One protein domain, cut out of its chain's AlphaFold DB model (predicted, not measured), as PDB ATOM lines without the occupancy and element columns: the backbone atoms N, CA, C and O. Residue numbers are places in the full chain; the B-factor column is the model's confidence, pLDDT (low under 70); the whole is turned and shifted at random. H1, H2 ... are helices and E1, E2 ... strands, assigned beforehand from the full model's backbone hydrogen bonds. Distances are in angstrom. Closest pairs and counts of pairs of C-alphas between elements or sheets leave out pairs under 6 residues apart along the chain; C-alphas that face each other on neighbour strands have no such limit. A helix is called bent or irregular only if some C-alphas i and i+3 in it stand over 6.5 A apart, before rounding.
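What this domain is: This is residues 22 to 136 of the 143 residues of an uncharacterized protein of Halobacterium sp. DL1 (UniProt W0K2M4). A twisted sheet of four strands lies between a short helix, H1, on one side and a long helical hairpin, H2 and H3, on the other. The hairpin's two helices lie side by side and run opposite ways, meeting the sheet with only part of their length, while H1 packs across it near E3 and E4. The printed part has 115 residues, with three named helices and four named strands in the order H1 E1 E2 E3 H2 H3 E4; the sheet's order is E1 E2 E3 E4, antiparallel throughout, and the class is mixed, helices and strands. It is compact, with a radius of gyration of the C-alphas of 14.7 A, but elongated, spanning 49 by 28 by 19 A.

Where its parts are: H1, residues 22 to 28, begins with C-alpha 22 at (121.305, 122.510, 108.269); it is neither bent nor irregular, but only just: C-alphas 25 and 28 are 6.3 A apart. E1 is residues 36 to 40, and E2, residues 46 to 53, is 22.3 A long. E3 is residues 72 to 76. H2, residues 87 to 106, is 29.0 A long and begins with C-alpha 87 at (122.515, 143.095, 97.463). H3, residues 112 to 126, is 21.2 A long. E4, residues 132 to 135, ends with C-alpha 135 at (120.879, 130.333, 113.331).

How they stand to each other: E1, E2 and E3 form a meander, each strand the antiparallel neighbour of the one before. E1 and E2 are a hairpin, with N 39 and O 47 2.9 A apart, within hydrogen-bond range. E2 and E3 are a hairpin too, with N 50 and O 75 at 2.8 A. E4 is antiparallel to E3 at 168 degrees, with N 74 and O 133 at 2.9 A. The edge strands E1 and E4 are apart. H1 is on the sheet at a height of 9.5 A; the closest C-alphas of H1 and E4 are those of Ser 26 and Arg 135, 6.7 A. H1 lies over E3, only just, as 4 of its 7 C-alphas fall on E3 and 2 on E4; it runs across the strands, only just, at 61 degrees to E3 on the local plane. H2 only grazes the sheet, with residues 87 to 98; the closest C-alphas of H2 and E2 are those of Phe 94 and Phe 52, 7.7 A. H3 only grazes it too, with residues 116 to 124. H2 and H3, a helical hairpin, touch, closest at the C-alphas of Thr 101 and Ala 115, 6.1 A, with a shallow tilt of 25 degrees, opposite ways. H1 is apart from H2 and H3. In H1, H2 and H3 every O i to N i+4 pair is within hydrogen-bond range.

The domain as a whole: The two C-alphas farthest apart are those of Asp 43 and Gln 107, 50.4 A. The link from E2 to E3, residues 54 to 71, is long. The printed part has no cut. Its mean pLDDT is 93.9, and no printed residue is under 70.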
ATOM      1  N   GLU A  22     121.421 122.143 106.862       93.69
ATOM      2  CA  GLU A  22     121.305 122.510 108.269       93.69
ATOM      3  C   GLU A  22     122.628 122.366 109.026       93.69
ATOM      4  O   GLU A  22     123.018 123.327 109.687       93.69
ATOM      5  N   GLY A  23     123.326 121.235 108.869       94.44
ATOM      6  CA  GLY A  23     124.645 121.012 109.470       94.44
ATOM      7  C   GLY A  23     125.679 122.028 108.983       94.44
ATOM      8  O   GLY A  23     126.421 122.599 109.779       94.44
ATOM      9  N   ILE A  24     125.660 122.361 107.686       95.19
ATOM     10  CA  ILE A  24     126.494 123.437 107.127       95.19
ATOM     11  C   ILE A  24     126.226 124.760 107.842       95.19
ATOM     12  O   ILE A  24     127.164 125.407 108.307       95.19
ATOM     13  N   LEU A  25     124.960 125.151 107.973       95.75
ATOM     14  CA  LEU A  25     124.577 126.426 108.574       95.75
ATOM     15  C   LEU A  25     124.849 126.502 110.082       95.75
ATOM     16  O   LEU A  25     125.004 127.612 110.596       95.75
ATOM     17  N   SER A  26     124.878 125.379 110.804       93.88
ATOM     18  CA  SER A  26     125.165 125.349 112.242       93.88
ATOM     19  C   SER A  26     126.650 125.189 112.571       93.88
ATOM     20  O   SER A  26     127.115 125.811 113.524       93.88
ATOM     21  N   GLU A  27     127.398 124.393 111.804       92.81
ATOM     22  CA  GLU A  27     128.709 123.877 112.238       92.81
ATOM     23  C   GLU A  27     129.877 124.254 111.322       92.81
ATOM     24  O   GLU A  27     131.019 124.351 111.787       92.81
ATOM     25  N   HIS A  28     129.615 124.509 110.038       92.88
ATOM     26  CA  HIS A  28     130.670 124.751 109.047       92.88
ATOM     27  C   HIS A  28     130.739 126.211 108.599       92.88
ATOM     28  O   HIS A  28     131.832 126.748 108.415       92.88
ATOM     29  N   LEU A  29     129.589 126.876 108.469       94.94
ATOM     30  CA  LEU A  29     129.530 128.264 108.042       94.94
ATOM     31  C   LEU A  29     129.976 129.193 109.180       94.94
ATOM     32  O   LEU A  29     129.266 129.394 110.166       94.94
ATOM     33  N   ASP A  30     131.168 129.766 109.028       95.19
ATOM     34  CA  ASP A  30     131.598 130.955 109.768       95.19
ATOM     35  C   ASP A  30     130.919 132.194 109.169       95.19
ATOM     36  O   ASP A  30     131.180 132.544 108.019       95.19
ATOM     37  N   TYR A  31     130.025 132.825 109.929       95.62
ATOM     38  CA  TYR A  31     129.207 133.932 109.444       95.62
ATOM     39  C   TYR A  31     129.939 135.279 109.412       95.62
ATOM     40  O   TYR A  31     129.421 136.217 108.806       95.62
ATOM     41  N   GLU A  32     131.099 135.400 110.068       93.06
ATOM     42  CA  GLU A  32     131.914 136.623 110.015       93.06
ATOM     43  C   GLU A  32     132.829 136.626 108.791       93.06
ATOM     44  O   GLU A  32     133.082 137.678 108.213       93.06
ATOM     45  N   VAL A  33     133.334 135.451 108.400       92.62
ATOM     46  CA  VAL A  33     134.357 135.339 107.348       92.62
ATOM     47  C   VAL A  33     133.770 134.951 105.992       92.62
ATOM     48  O   VAL A  33     134.217 135.461 104.965       92.62
ATOM     49  N   HIS A  34     132.779 134.058 105.943       94.62
ATOM     50  CA  HIS A  34     132.203 133.647 104.662       94.62
ATOM     51  C   HIS A  34     131.166 134.660 104.190       94.62
ATOM     52  O   HIS A  34     130.069 134.726 104.732       94.62
ATOM     53  N   GLU A  35     131.459 135.398 103.122       93.00
ATOM     54  CA  GLU A  35     130.540 136.414 102.590       93.00
ATOM     55  C   GLU A  35     129.321 135.829 101.853       93.00
ATOM     56  O   GLU A  35     128.282 136.488 101.708       93.00
ATOM     57  N   ALA A  36     129.441 134.594 101.363       93.75
ATOM     58  CA  ALA A  36     128.413 133.924 100.582       93.75
ATOM     59  C   ALA A  36     128.432 132.405 100.785       93.75
ATOM     60  O   ALA A  36     129.469 131.818 101.093       93.75
ATOM     61  N   LEU A  37     127.280 131.782 100.548       95.94
ATOM     62  CA  LEU A  37     127.101 130.334 100.477       95.94
ATOM     63  C   LEU A  37     126.426 130.003  99.144       95.94
ATOM     64  O   LEU A  37     125.404 130.597  98.805       95.94
ATOM     65  N   TYR A  38     126.979 129.048  98.404       95.12
ATOM     66  CA  TYR A  38     126.393 128.550  97.163       95.12
ATOM     67  C   TYR A  38     125.963 127.104  97.367       95.12
ATOM     68  O   TYR A  38     126.769 126.263  97.762       95.12
ATOM     69  N   VAL A  39     124.691 126.823  97.102       95.62
ATOM     70  CA  VAL A  39     124.141 125.469  97.119       95.62
ATOM     71  C   VAL A  39     123.921 125.050  95.677       95.62
ATOM     72  O   VAL A  39     123.208 125.728  94.942       95.62
ATOM     73  N   VAL A  40     124.549 123.949  95.272       94.94
ATOM     74  CA  VAL A  40     124.419 123.396  93.921       94.94
ATOM     75  C   VAL A  40     123.630 122.099  94.013       94.94
ATOM     76  O   VAL A  40     124.004 121.202  94.773       94.94
ATOM     77  N   ASN A  41     122.516 122.010  93.289       93.31
ATOM     78  CA  ASN A  41     121.712 120.790  93.245       93.31
ATOM     79  C   ASN A  41     122.278 119.780  92.220       93.31
ATOM     80  O   ASN A  41     123.272 120.037  91.540       93.31
ATOM     81  N   LEU A  42     121.649 118.604  92.113       94.50
ATOM     82  CA  LEU A  42     122.070 117.552  91.173       94.50
ATOM     83  C   LEU A  42     121.875 117.931  89.697       94.50
ATOM     84  O   LEU A  42     122.529 117.348  88.836       94.50
ATOM     85  N   ASP A  43     121.010 118.905  89.426       96.94
ATOM     86  CA  ASP A  43     120.748 119.453  88.095       96.94
ATOM     87  C   ASP A  43     121.694 120.621  87.750       96.94
ATOM     88  O   ASP A  43     121.577 121.223  86.686       96.94
ATOM     89  N   PHE A  44     122.671 120.905  88.623       92.88
ATOM     90  CA  PHE A  44     123.622 122.015  88.532       92.88
ATOM     91  C   PHE A  44     123.001 123.415  88.638       92.88
ATOM     92  O   PHE A  44     123.669 124.406  88.327       92.88
ATOM     93  N   ASP A  45     121.773 123.531  89.142       93.25
ATOM     94  CA  ASP A  45     121.224 124.829  89.524       93.25
ATOM     95  C   ASP A  45     121.935 125.345  90.772       93.25
ATOM     96  O   ASP A  45     122.172 124.608  91.736       93.25
ATOM     97  N   ILE A  46     122.240 126.640  90.755       92.50
ATOM     98  CA  ILE A  46     122.953 127.321  91.830       92.50
ATOM     99  C   ILE A  46     121.974 128.213  92.585       92.50
ATOM    100  O   ILE A  46     121.432 129.173  92.036       92.50
ATOM    101  N   GLU A  47     121.816 127.957  93.880       94.31
ATOM    102  CA  GLU A  47     121.167 128.878  94.801       94.31
ATOM    103  C   GLU A  47     122.226 129.642  95.601       94.31
ATOM    104  O   GLU A  47     122.983 129.076  96.394       94.31
ATOM    105  N   ALA A  48     122.296 130.952  95.365       94.81
ATOM    106  CA  ALA A  48     123.252 131.835  96.014       94.81
ATOM    107  C   ALA A  48     122.634 132.526  97.236       94.81
ATOM    108  O   ALA A  48     121.610 133.214  97.142       94.81
ATOM    109  N   TYR A  49     123.321 132.401  98.365       96.38
ATOM    110  CA  TYR A  49     122.989 133.025  99.634       96.38
ATOM    111  C   TYR A  49     124.048 134.056 100.026       96.38
ATOM    112  O   TYR A  49     125.246 133.872  99.803       96.38
ATOM    113  N   ARG A  50     123.599 135.128 100.676       96.19
ATOM    114  CA  ARG A  50     124.455 136.053 101.421       96.19
ATOM    115  C   ARG A  50     124.437 135.719 102.892       96.19
ATOM    116  O   ARG A  50     123.378 135.380 103.420       96.19
ATOM    117  N   THR A  51     125.586 135.888 103.523       97.12
ATOM    118  CA  THR A  51     125.802 135.590 104.935       97.12
ATOM    119  C   THR A  51     125.836 136.874 105.755       97.12
ATOM    120  O   THR A  51     126.403 137.882 105.334       97.12
ATOM    121  N   PHE A  52     125.219 136.840 106.932       97.19
ATOM    122  CA  PHE A  52     125.105 137.972 107.841       97.19
ATOM    123  C   PHE A  52     125.350 137.501 109.279       97.19
ATOM    124  O   PHE A  52     124.494 136.836 109.867       97.19
ATOM    125  N   ALA A  53     126.505 137.823 109.860       96.44
ATOM    126  CA  ALA A  53     126.801 137.492 111.253       96.44
ATOM    127  C   ALA A  53     125.948 138.284 112.250       96.44
ATOM    128  O   ALA A  53     125.657 139.465 112.052       96.44
ATOM    129  N   LEU A  54     125.564 137.622 113.343       96.44
ATOM    130  CA  LEU A  54     124.768 138.221 114.419       96.44
ATOM    131  C   LEU A  54     125.597 138.642 115.640       96.44
ATOM    132  O   LEU A  54     125.029 139.222 116.560       96.44
ATOM    133  N   GLY A  55     126.907 138.384 115.648       93.81
ATOM    134  CA  GLY A  55     127.773 138.741 116.769       93.81
ATOM    135  C   GLY A  55     127.933 140.251 116.970       93.81
ATOM    136  O   GLY A  55     127.651 141.035 116.068       93.81
ATOM    137  N   PHE A  56     128.444 140.692 118.116       94.69
ATOM    138  CA  PHE A  56     128.662 142.123 118.387       94.69
ATOM    139  C   PHE A  56     130.060 142.467 118.898       94.69
ATOM    140  O   PHE A  56     130.286 143.631 119.199       94.69
ATOM    141  N   GLY A  57     131.004 141.521 118.943       90.06
ATOM    142  CA  GLY A  57     132.351 141.769 119.487       90.06
ATOM    143  C   GLY A  57     133.089 142.968 118.869       90.06
ATOM    144  O   GLY A  57     133.771 143.699 119.577       90.06
ATOM    145  N   ASP A  58     132.884 143.242 117.578       88.38
ATOM    146  CA  ASP A  58     133.491 144.406 116.908       88.38
ATOM    147  C   ASP A  58     132.714 145.724 117.124       88.38
ATOM    148  O   ASP A  58     133.211 146.803 116.808       88.38
ATOM    149  N   PHE A  59     131.485 145.654 117.649       92.56
ATOM    150  CA  PHE A  59     130.530 146.770 117.709       92.56
ATOM    151  C   PHE A  59     130.049 147.128 119.126       92.56
ATOM    152  O   PHE A  59     129.425 148.172 119.306       92.56
ATOM    153  N   ALA A  60     130.314 146.286 120.126       93.44
ATOM    154  CA  ALA A  60     129.950 146.492 121.525       93.44
ATOM    155  C   ALA A  60     131.146 146.139 122.414       93.44
ATOM    156  O   ALA A  60     131.558 144.986 122.479       93.44
ATOM    157  N   ARG A  61     131.700 147.122 123.132       90.50
ATOM    158  CA  ARG A  61     132.878 146.924 123.999       90.50
ATOM    159  C   ARG A  61     132.579 146.054 125.214       90.50
ATOM    160  O   ARG A  61     133.497 145.511 125.815       90.50
ATOM    161  N   SER A  62     131.311 145.977 125.602       90.56
ATOM    162  CA  SER A  62     130.815 145.098 126.662       90.56
ATOM    163  C   SER A  62     130.748 143.618 126.252       90.56
ATOM    164  O   SER A  62     130.524 142.767 127.112       90.56
ATOM    165  N   VAL A  63     130.946 143.301 124.967       89.50
ATOM    166  CA  VAL A  63     130.910 141.940 124.420       89.50
ATOM    167  C   VAL A  63     132.320 141.524 124.003       89.50
ATOM    168  O   VAL A  63     132.817 141.951 122.968       89.50
ATOM    169  N   ASP A  64     132.959 140.649 124.783       83.31
ATOM    170  CA  ASP A  64     134.333 140.198 124.500       83.31
ATOM    171  C   ASP A  64     134.435 139.368 123.209       83.31
ATOM    172  O   ASP A  64     135.402 139.467 122.454       83.31
ATOM    173  N   SER A  65     133.451 138.499 122.960       84.06
ATOM    174  CA  SER A  65     133.365 137.706 121.732       84.06
ATOM    175  C   SER A  65     131.955 137.165 121.523       84.06
ATOM    176  O   SER A  65     131.258 136.855 122.489       84.06
ATOM    177  N   SER A  66     131.565 136.993 120.261       87.19
ATOM    178  CA  SER A  66     130.328 136.304 119.886       87.19
ATOM    179  C   SER A  66     130.654 135.053 119.060       87.19
ATOM    180  O   SER A  66     131.666 135.031 118.347       87.19
ATOM    181  N   PRO A  67     129.814 134.004 119.114       90.94
ATOM    182  CA  PRO A  67     129.995 132.826 118.277       90.94
ATOM    183  C   PRO A  67     130.015 133.202 116.793       90.94
ATOM    184  O   PRO A  67     129.154 133.940 116.322       90.94
ATOM    185  N   ARG A  68     130.989 132.670 116.049       91.81
ATOM    186  CA  ARG A  68     131.097 132.892 114.597       91.81
ATOM    187  C   ARG A  68     130.333 131.859 113.777       91.81
ATOM    188  O   ARG A  68     129.833 132.159 112.700       91.81
ATOM    189  N   ARG A  69     130.234 130.631 114.293       93.88
ATOM    190  CA  ARG A  69     129.513 129.512 113.672       93.88
ATOM    191  C   ARG A  69     128.149 129.338 114.320       93.88
ATOM    192  O   ARG A  69     127.997 129.570 115.519       93.88
ATOM    193  N   GLY A  70     127.159 128.969 113.513       92.62
ATOM    194  CA  GLY A  70     125.786 128.759 113.979       92.62
ATOM    195  C   GLY A  70     125.121 130.008 114.567       92.62
ATOM    196  O   GLY A  70     124.140 129.890 115.300       92.62
ATOM    197  N   HIS A  71     125.633 131.205 114.272       95.38
ATOM    198  CA  HIS A  71     125.150 132.457 114.849       95.38
ATOM    199  C   HIS A  71     125.101 133.568 113.795       95.38
ATOM    200  O   HIS A  71     125.926 134.480 113.733       95.38
ATOM    201  N   GLY A  72     124.099 133.468 112.932       96.75
ATOM    202  CA  GLY A  72     123.931 134.378 111.818       96.75
ATOM    203  C   GLY A  72     122.659 134.127 111.022       96.75
ATOM    204  O   GLY A  72     121.790 133.337 111.401       96.75
ATOM    205  N   VAL A  73     122.545 134.830 109.905       97.38
ATOM    206  CA  VAL A  73     121.467 134.680 108.932       97.38
ATOM    207  C   VAL A  73     122.083 134.440 107.565       97.38
ATOM    208  O   VAL A  73     123.023 135.132 107.184       97.38
ATOM    209  N   VAL A  74     121.536 133.494 106.809       97.19
ATOM    210  CA  VAL A  74     121.727 133.448 105.358       97.19
ATOM    211  C   VAL A  74     120.430 133.817 104.653       97.19
ATOM    212  O   VAL A  74     119.352 133.450 105.120       97.19
ATOM    213  N   SER A  75     120.515 134.540 103.538       96.81
ATOM    214  CA  SER A  75     119.353 134.888 102.710       96.81
ATOM    215  C   SER A  75     119.675 134.782 101.229       96.81
ATOM    216  O   SER A  75     120.757 135.195 100.810       96.81
ATOM    217  N   THR A  76     118.716 134.319 100.426       95.69
ATOM    218  CA  THR A  76     118.877 134.275  98.969       95.69
ATOM    219  C   THR A  76     119.036 135.671  98.373       95.69
ATOM    220  O   THR A  76     118.520 136.677  98.886       95.69
ATOM    221  N   ILE A  77     119.774 135.719  97.267       91.81
ATOM    222  CA  ILE A  77     119.990 136.919  96.461       91.81
ATOM    223  C   ILE A  77     118.865 137.039  95.433       91.81
ATOM    224  O   ILE A  77     118.401 136.049  94.870       91.81
ATOM    225  N   ARG A  78     118.419 138.270  95.173       90.31
ATOM    226  CA  ARG A  78     117.497 138.546  94.067       90.31
ATOM    227  C   ARG A  78     118.299 138.813  92.807       90.31
ATOM    228  O   ARG A  78     119.238 139.602  92.853       90.31
ATOM    229  N   TRP A  79     117.858 138.237  91.701       89.38
ATOM    230  CA  TRP A  79     118.487 138.391  90.397       89.38
ATOM    231  C   TRP A  79     117.529 139.081  89.430       89.38
ATOM    232  O   TRP A  79     116.322 138.828  89.457       89.38
ATOM    233  N   TYR A  80     118.057 139.966  88.594       87.62
ATOM    234  CA  TYR A  80     117.340 140.563  87.473       87.62
ATOM    235  C   TYR A  80     118.311 140.676  86.304       87.62
ATOM    236  O   TYR A  80     119.355 141.301  86.447       87.62
ATOM    237  N   ASP A  81     117.972 140.045  85.178       89.94
ATOM    238  CA  ASP A  81     118.813 140.015  83.972       89.94
ATOM    239  C   ASP A  81     120.258 139.537  84.234       89.94
ATOM    240  O   ASP A  81     121.229 140.133  83.786       89.94
ATOM    241  N   GLY A  82     120.401 138.480  85.043       85.31
ATOM    242  CA  GLY A  82     121.706 137.909  85.402       85.31
ATOM    243  C   GLY A  82     122.489 138.682  86.468       85.31
ATOM    244  O   GLY A  82     123.508 138.182  86.932       85.31
ATOM    245  N   GLU A  83     121.995 139.836  86.926       86.75
ATOM    246  CA  GLU A  83     122.689 140.682  87.900       86.75
ATOM    247  C   GLU A  83     122.034 140.634  89.292       86.75
ATOM    248  O   GLU A  83     120.798 140.635  89.409       86.75
ATOM    249  N   PRO A  84     122.826 140.625  90.383       87.38
ATOM    250  CA  PRO A  84     122.293 140.669  91.736       87.38
ATOM    251  C   PRO A  84     121.714 142.059  92.041       87.38
ATOM    252  O   PRO A  84     122.408 143.075  92.020       87.38
ATOM    253  N   VAL A  85     120.431 142.122  92.405       89.75
ATOM    254  CA  VAL A  85     119.721 143.387  92.650       89.75
ATOM    255  C   VAL A  85     119.422 143.646  94.126       89.75
ATOM    256  O   VAL A  85     118.713 142.908  94.817       89.75
ATOM    257  N   GLY A  86     119.889 144.797  94.611       87.56
ATOM    258  CA  GLY A  86     119.680 145.250  95.991       87.56
ATOM    259  C   GLY A  86     120.556 144.550  97.033       87.56
ATOM    260  O   GLY A  86     120.354 144.778  98.223       87.56
ATOM    261  N   ASP A  87     121.531 143.749  96.597       90.12
ATOM    262  CA  ASP A  87     122.515 143.095  97.463       90.12
ATOM    263  C   ASP A  87     123.359 144.119  98.245       90.12
ATOM    264  O   ASP A  87     123.411 144.101  99.474       90.12
ATOM    265  N   ALA A  88     123.926 145.110  97.550       91.25
ATOM    266  CA  ALA A  88     124.706 146.172  98.189       91.25
ATOM    267  C   ALA A  88     123.892 146.950  99.239       91.25
ATOM    268  O   ALA A  88     124.386 147.236 100.329       91.25
ATOM    269  N   TYR A  89     122.622 147.243  98.933       92.88
ATOM    270  CA  TYR A  89     121.725 147.922  99.866       92.88
ATOM    271  C   TYR A  89     121.499 147.098 101.134       92.88
ATOM    272  O   TYR A  89     121.641 147.628 102.233       92.88
ATOM    273  N   ILE A  90     121.145 145.814 101.000       94.06
ATOM    274  CA  ILE A  90     120.804 145.004 102.170       94.06
ATOM    275  C   ILE A  90     122.035 144.730 103.044       94.06
ATOM    276  O   ILE A  90     121.923 144.784 104.268       94.06
ATOM    277  N   ARG A  91     123.215 144.538 102.437       94.50
ATOM    278  CA  ARG A  91     124.496 144.407 103.150       94.50
ATOM    279  C   ARG A  91     124.841 145.667 103.933       94.50
ATOM    280  O   ARG A  91     125.087 145.583 105.132       94.50
ATOM    281  N   GLY A  92     124.790 146.828 103.282       95.88
ATOM    282  CA  GLY A  92     125.057 148.107 103.941       95.88
ATOM    283  C   GLY A  92     124.055 148.408 105.056       95.88
ATOM    284  O   GLY A  92     124.444 148.809 106.151       95.88
ATOM    285  N   TRP A  93     122.766 148.150 104.814       97.00
ATOM    286  CA  TRP A  93     121.729 148.321 105.830       97.00
ATOM    287  C   TRP A  93     121.960 147.411 107.039       97.00
ATOM    288  O   TRP A  93     121.871 147.882 108.171       97.00
ATOM    289  N   PHE A  94     122.268 146.127 106.818       97.31
ATOM    290  CA  PHE A  94     122.495 145.182 107.908       97.31
ATOM    291  C   PHE A  94     123.740 145.548 108.716       97.31
ATOM    292  O   PHE A  94     123.667 145.557 109.940       97.31
ATOM    293  N   ALA A  95     124.843 145.911 108.053       96.31
ATOM    294  CA  ALA A  95     126.071 146.342 108.719       96.31
ATOM    295  C   ALA A  95     125.828 147.556 109.631       96.31
ATOM    296  O   ALA A  95     126.124 147.494 110.821       96.31
ATOM    297  N   GLY A  96     125.188 148.612 109.117       97.81
ATOM    298  CA  GLY A  96     124.873 149.796 109.923       97.81
ATOM    299  C   GLY A  96     123.861 149.517 111.042       97.81
ATOM    300  O   GLY A  96     123.978 150.051 112.143       97.81
ATOM    301  N   ALA A  97     122.870 148.651 110.799       97.88
ATOM    302  CA  ALA A  97     121.921 148.242 111.835       97.88
ATOM    303  C   ALA A  97     122.607 147.436 112.948       97.88
ATOM    304  O   ALA A  97     122.299 147.638 114.122       97.88
ATOM    305  N   ARG A  98     123.536 146.543 112.591       97.31
ATOM    306  CA  ARG A  98     124.334 145.744 113.524       97.31
ATOM    307  C   ARG A  98     125.240 146.634 114.375       97.31
ATOM    308  O   ARG A  98     125.201 146.509 115.594       97.31
ATOM    309  N   GLU A  99     125.948 147.579 113.758       97.62
ATOM    310  CA  GLU A  99     126.785 148.568 114.451       97.62
ATOM    311  C   GLU A  99     125.978 149.376 115.478       97.62
ATOM    312  O   GLU A  99     126.303 149.385 116.665       97.62
ATOM    313  N   LEU A 100     124.866 149.992 115.056       97.94
ATOM    314  CA  LEU A 100     124.019 150.778 115.957       97.94
ATOM    315  C   LEU A 100     123.430 149.926 117.090       97.94
ATOM    316  O   LEU A 100     123.301 150.392 118.221       97.94
ATOM    317  N   THR A 101     123.070 148.678 116.796       97.50
ATOM    318  CA  THR A 101     122.568 147.755 117.818       97.50
ATOM    319  C   THR A 101     123.670 147.406 118.826       97.50
ATOM    320  O   THR A 101     123.375 147.328 120.014       97.50
ATOM    321  N   GLY A 102     124.932 147.284 118.399       97.12
ATOM    322  CA  GLY A 102     126.084 147.132 119.294       97.12
ATOM    323  C   GLY A 102     126.242 148.315 120.257       97.12
ATOM    324  O   GLY A 102     126.351 148.118 121.466       97.12
ATOM    325  N   VAL A 103     126.102 149.548 119.758       97.50
ATOM    326  CA  VAL A 103     126.086 150.757 120.607       97.50
ATOM    327  C   VAL A 103     124.958 150.710 121.644       97.50
ATOM    328  O   VAL A 103     125.151 151.116 122.786       97.50
ATOM    329  N   MET A 104     123.781 150.197 121.272       97.81
ATOM    330  CA  MET A 104     122.651 150.040 122.196       97.81
ATOM    331  C   MET A 104     122.907 148.990 123.288       97.81
ATOM    332  O   MET A 104     122.346 149.118 124.375       97.81
ATOM    333  N   ILE A 105     123.748 147.983 123.034       97.50
ATOM    334  CA  ILE A 105     124.187 147.035 124.070       97.50
ATOM    335  C   ILE A 105     125.083 147.757 125.083       97.50
ATOM    336  O   ILE A 105     124.806 147.708 126.276       97.50
ATOM    337  N   ASP A 106     126.081 148.511 124.613       97.19
ATOM    338  CA  ASP A 106     126.993 149.291 125.472       97.19
ATOM    339  C   ASP A 106     126.286 150.379 126.305       97.19
ATOM    340  O   ASP A 106     126.852 150.892 127.269       97.19
ATOM    341  N   GLN A 107     125.069 150.763 125.916       97.06
ATOM    342  CA  GLN A 107     124.219 151.722 126.627       97.06
ATOM    343  C   GLN A 107     123.149 151.048 127.502       97.06
ATOM    344  O   GLN A 107     122.221 151.727 127.944       97.06
ATOM    345  N   ASP A 108     123.237 149.732 127.715       97.19
ATOM    346  CA  ASP A 108     122.284 148.930 128.492       97.19
ATOM    347  C   ASP A 108     120.825 148.999 127.980       97.19
ATOM    348  O   ASP A 108     119.875 148.691 128.704       97.19
ATOM    349  N   VAL A 109     120.610 149.380 126.712       98.12
ATOM    350  CA  VAL A 109     119.275 149.406 126.082       98.12
ATOM    351  C   VAL A 109     118.836 147.992 125.704       98.12
ATOM    352  O   VAL A 109     117.661 147.641 125.842       98.12
ATOM    353  N   PHE A 110     119.776 147.168 125.235       96.69
ATOM    354  CA  PHE A 110     119.539 145.769 124.897       96.69
ATOM    355  C   PHE A 110     120.546 144.843 125.571       96.69
ATOM    356  O   PHE A 110     121.741 145.098 125.583       96.69
ATOM    357  N   THR A 111     120.067 143.680 126.008       94.19
ATOM    358  CA  THR A 111     120.920 142.486 126.123       94.19
ATOM    359  C   THR A 111     121.291 141.965 124.729       94.19
ATOM    360  O   THR A 111     120.519 142.142 123.784       94.19
ATOM    361  N   GLU A 112     122.396 141.227 124.590       92.50
ATOM    362  CA  GLU A 112     122.817 140.631 123.303       92.50
ATOM    363  C   GLU A 112     121.703 139.786 122.647       92.50
ATOM    364  O   GLU A 112     121.434 139.875 121.448       92.50
ATOM    365  N   ARG A 113     120.946 139.026 123.445       92.50
ATOM    366  CA  ARG A 113     119.794 138.252 122.955       92.50
ATOM    367  C   ARG A 113     118.663 139.137 122.418       92.50
ATOM    368  O   ARG A 113     118.031 138.795 121.415       92.50
ATOM    369  N   GLN A 114     118.370 140.262 123.074       95.75
ATOM    370  CA  GLN A 114     117.371 141.218 122.576       95.75
ATOM    371  C   GLN A 114     117.860 141.900 121.300       95.75
ATOM    372  O   GLN A 114     117.091 142.011 120.347       95.75
ATOM    373  N   ALA A 115     119.137 142.272 121.257       95.81
ATOM    374  CA  ALA A 115     119.798 142.860 120.103       95.81
ATOM    375  C   ALA A 115     119.744 141.942 118.870       95.81
ATOM    376  O   ALA A 115     119.228 142.345 117.827       95.81
ATOM    377  N   THR A 116     120.169 140.680 118.987       95.69
ATOM    378  CA  THR A 116     120.078 139.705 117.880       95.69
ATOM    379  C   THR A 116     118.631 139.434 117.465       95.69
ATOM    380  O   THR A 116     118.336 139.260 116.281       95.69
ATOM    381  N   THR A 117     117.690 139.406 118.411       96.12
ATOM    382  CA  THR A 117     116.260 139.246 118.104       96.12
ATOM    383  C   THR A 117     115.730 140.431 117.305       96.12
ATOM    384  O   THR A 117     115.106 140.233 116.261       96.12
ATOM    385  N   PHE A 118     116.020 141.651 117.758       96.81
ATOM    386  CA  PHE A 118     115.642 142.888 117.087       96.81
ATOM    387  C   PHE A 118     116.241 142.968 115.679       96.81
ATOM    388  O   PHE A 118     115.512 143.208 114.714       96.81
ATOM    389  N   LEU A 119     117.545 142.705 115.547       97.25
ATOM    390  CA  LEU A 119     118.264 142.764 114.277       97.25
ATOM    391  C   LEU A 119     117.686 141.774 113.259       97.25
ATOM    392  O   LEU A 119     117.378 142.175 112.138       97.25
ATOM    393  N   VAL A 120     117.441 140.518 113.659       97.50
ATOM    394  CA  VAL A 120     116.811 139.507 112.789       97.50
ATOM    395  C   VAL A 120     115.414 139.943 112.358       97.50
ATOM    396  O   VAL A 120     115.104 139.903 111.171       97.50
ATOM    397  N   GLN A 121     114.564 140.395 113.282       97.12
ATOM    398  CA  GLN A 121     113.204 140.827 112.940       97.12
ATOM    399  C   GLN A 121     113.210 141.992 111.946       97.12
ATOM    400  O   GLN A 121     112.463 141.987 110.965       97.12
ATOM    401  N   ARG A 122     114.074 142.987 112.174       97.69
ATOM    402  CA  ARG A 122     114.211 144.128 111.268       97.69
ATOM    403  C   ARG A 122     114.778 143.706 109.919       97.69
ATOM    404  O   ARG A 122     114.229 144.138 108.909       97.69
ATOM    405  N   PHE A 123     115.788 142.843 109.891       97.06
ATOM    406  CA  PHE A 123     116.367 142.322 108.656       97.06
ATOM    407  C   PHE A 123     115.335 141.573 107.815       97.06
ATOM    408  O   PHE A 123     115.104 141.947 106.668       97.06
ATOM    409  N   LEU A 124     114.631 140.600 108.402       95.88
ATOM    410  CA  LEU A 124     113.609 139.829 107.692       95.88
ATOM    411  C   LEU A 124     112.476 140.725 107.167       95.88
ATOM    412  O   LEU A 124     111.986 140.495 106.070       95.88
ATOM    413  N   SER A 125     112.120 141.803 107.878       95.38
ATOM    414  CA  SER A 125     111.125 142.776 107.393       95.38
ATOM    415  C   SER A 125     111.560 143.579 106.155       95.38
ATOM    416  O   SER A 125     110.724 144.209 105.507       95.38
ATOM    417  N   LYS A 126     112.862 143.602 105.833       92.94
ATOM    418  CA  LYS A 126     113.399 144.219 104.607       92.94
ATOM    419  C   LYS A 126     113.392 143.263 103.422       92.94
ATOM    420  O   LYS A 126     113.451 143.723 102.279       92.94
ATOM    421  N   LEU A 127     113.345 141.963 103.691       91.50
ATOM    422  CA  LEU A 127     113.287 140.942 102.663       91.50
ATOM    423  C   LEU A 127     111.873 140.872 102.089       91.50
ATOM    424  O   LEU A 127     110.888 141.204 102.747       91.50
ATOM    425  N   ARG A 128     111.785 140.489 100.819       82.38
ATOM    426  CA  ARG A 128     110.508 140.301 100.128       82.38
ATOM    427  C   ARG A 128     110.274 138.811  99.936       82.38
ATOM    428  O   ARG A 128     109.773 138.148 100.830       82.38
ATOM    429  N   ASN A 129     110.720 138.280  98.805       84.00
ATOM    430  CA  ASN A 129     110.473 136.898  98.395       84.00
ATOM    431  C   ASN A 129     111.758 136.067  98.472       84.00
ATOM    432  O   ASN A 129     112.066 135.315  97.553       84.00
ATOM    433  N   GLN A 130     112.560 136.290  99.510       92.81
ATOM    434  CA  GLN A 130     113.843 135.616  99.681       92.81
ATOM    435  C   GLN A 130     113.706 134.519 100.727       92.81
ATOM    436  O   GLN A 130     113.075 134.727 101.765       92.81
ATOM    437  N   THR A 131     114.310 133.367 100.458       94.00
ATOM    438  CA  THR A 131     114.442 132.301 101.451       94.00
ATOM    439  C   THR A 131     115.528 132.715 102.430       94.00
ATOM    440  O   THR A 131     116.572 133.230 102.027       94.00
ATOM    441  N   SER A 132     115.287 132.544 103.727       96.00
ATOM    442  CA  SER A 132     116.270 132.876 104.754       96.00
ATOM    443  C   SER A 132     116.324 131.823 105.839       96.00
ATOM    444  O   SER A 132     115.294 131.313 106.279       96.00
ATOM    445  N   HIS A 133     117.532 131.560 106.325       96.75
ATOM    446  CA  HIS A 133     117.777 130.667 107.445       96.75
ATOM    447  C   HIS A 133     118.473 131.450 108.549       96.75
ATOM    448  O   HIS A 133     119.515 132.060 108.330       96.75
ATOM    449  N   VAL A 134     117.880 131.437 109.740       96.69
ATOM    450  CA  VAL A 134     118.447 132.059 110.939       96.69
ATOM    451  C   VAL A 134     119.029 130.956 111.813       96.69
ATOM    452  O   VAL A 134     118.394 129.917 112.019       96.69
ATOM    453  N   ARG A 135     120.226 131.186 112.343       95.19
ATOM    454  CA  ARG A 135     120.879 130.333 113.331       95.19
ATOM    455  C   ARG A 135     121.329 131.181 114.506       95.19
ATOM    456  O   ARG A 135     121.827 132.290 114.325       95.19
ATOM    457  N   ARG A 136     121.115 130.667 115.714       91.75
ATOM    458  CA  ARG A 136     121.642 131.258 116.937       91.75
ATOM    459  C   ARG A 136     122.237 130.148 117.784       91.75
ATOM    460  O   ARG A 136     121.540 129.186 118.087       91.75
TER     461      ARG A 136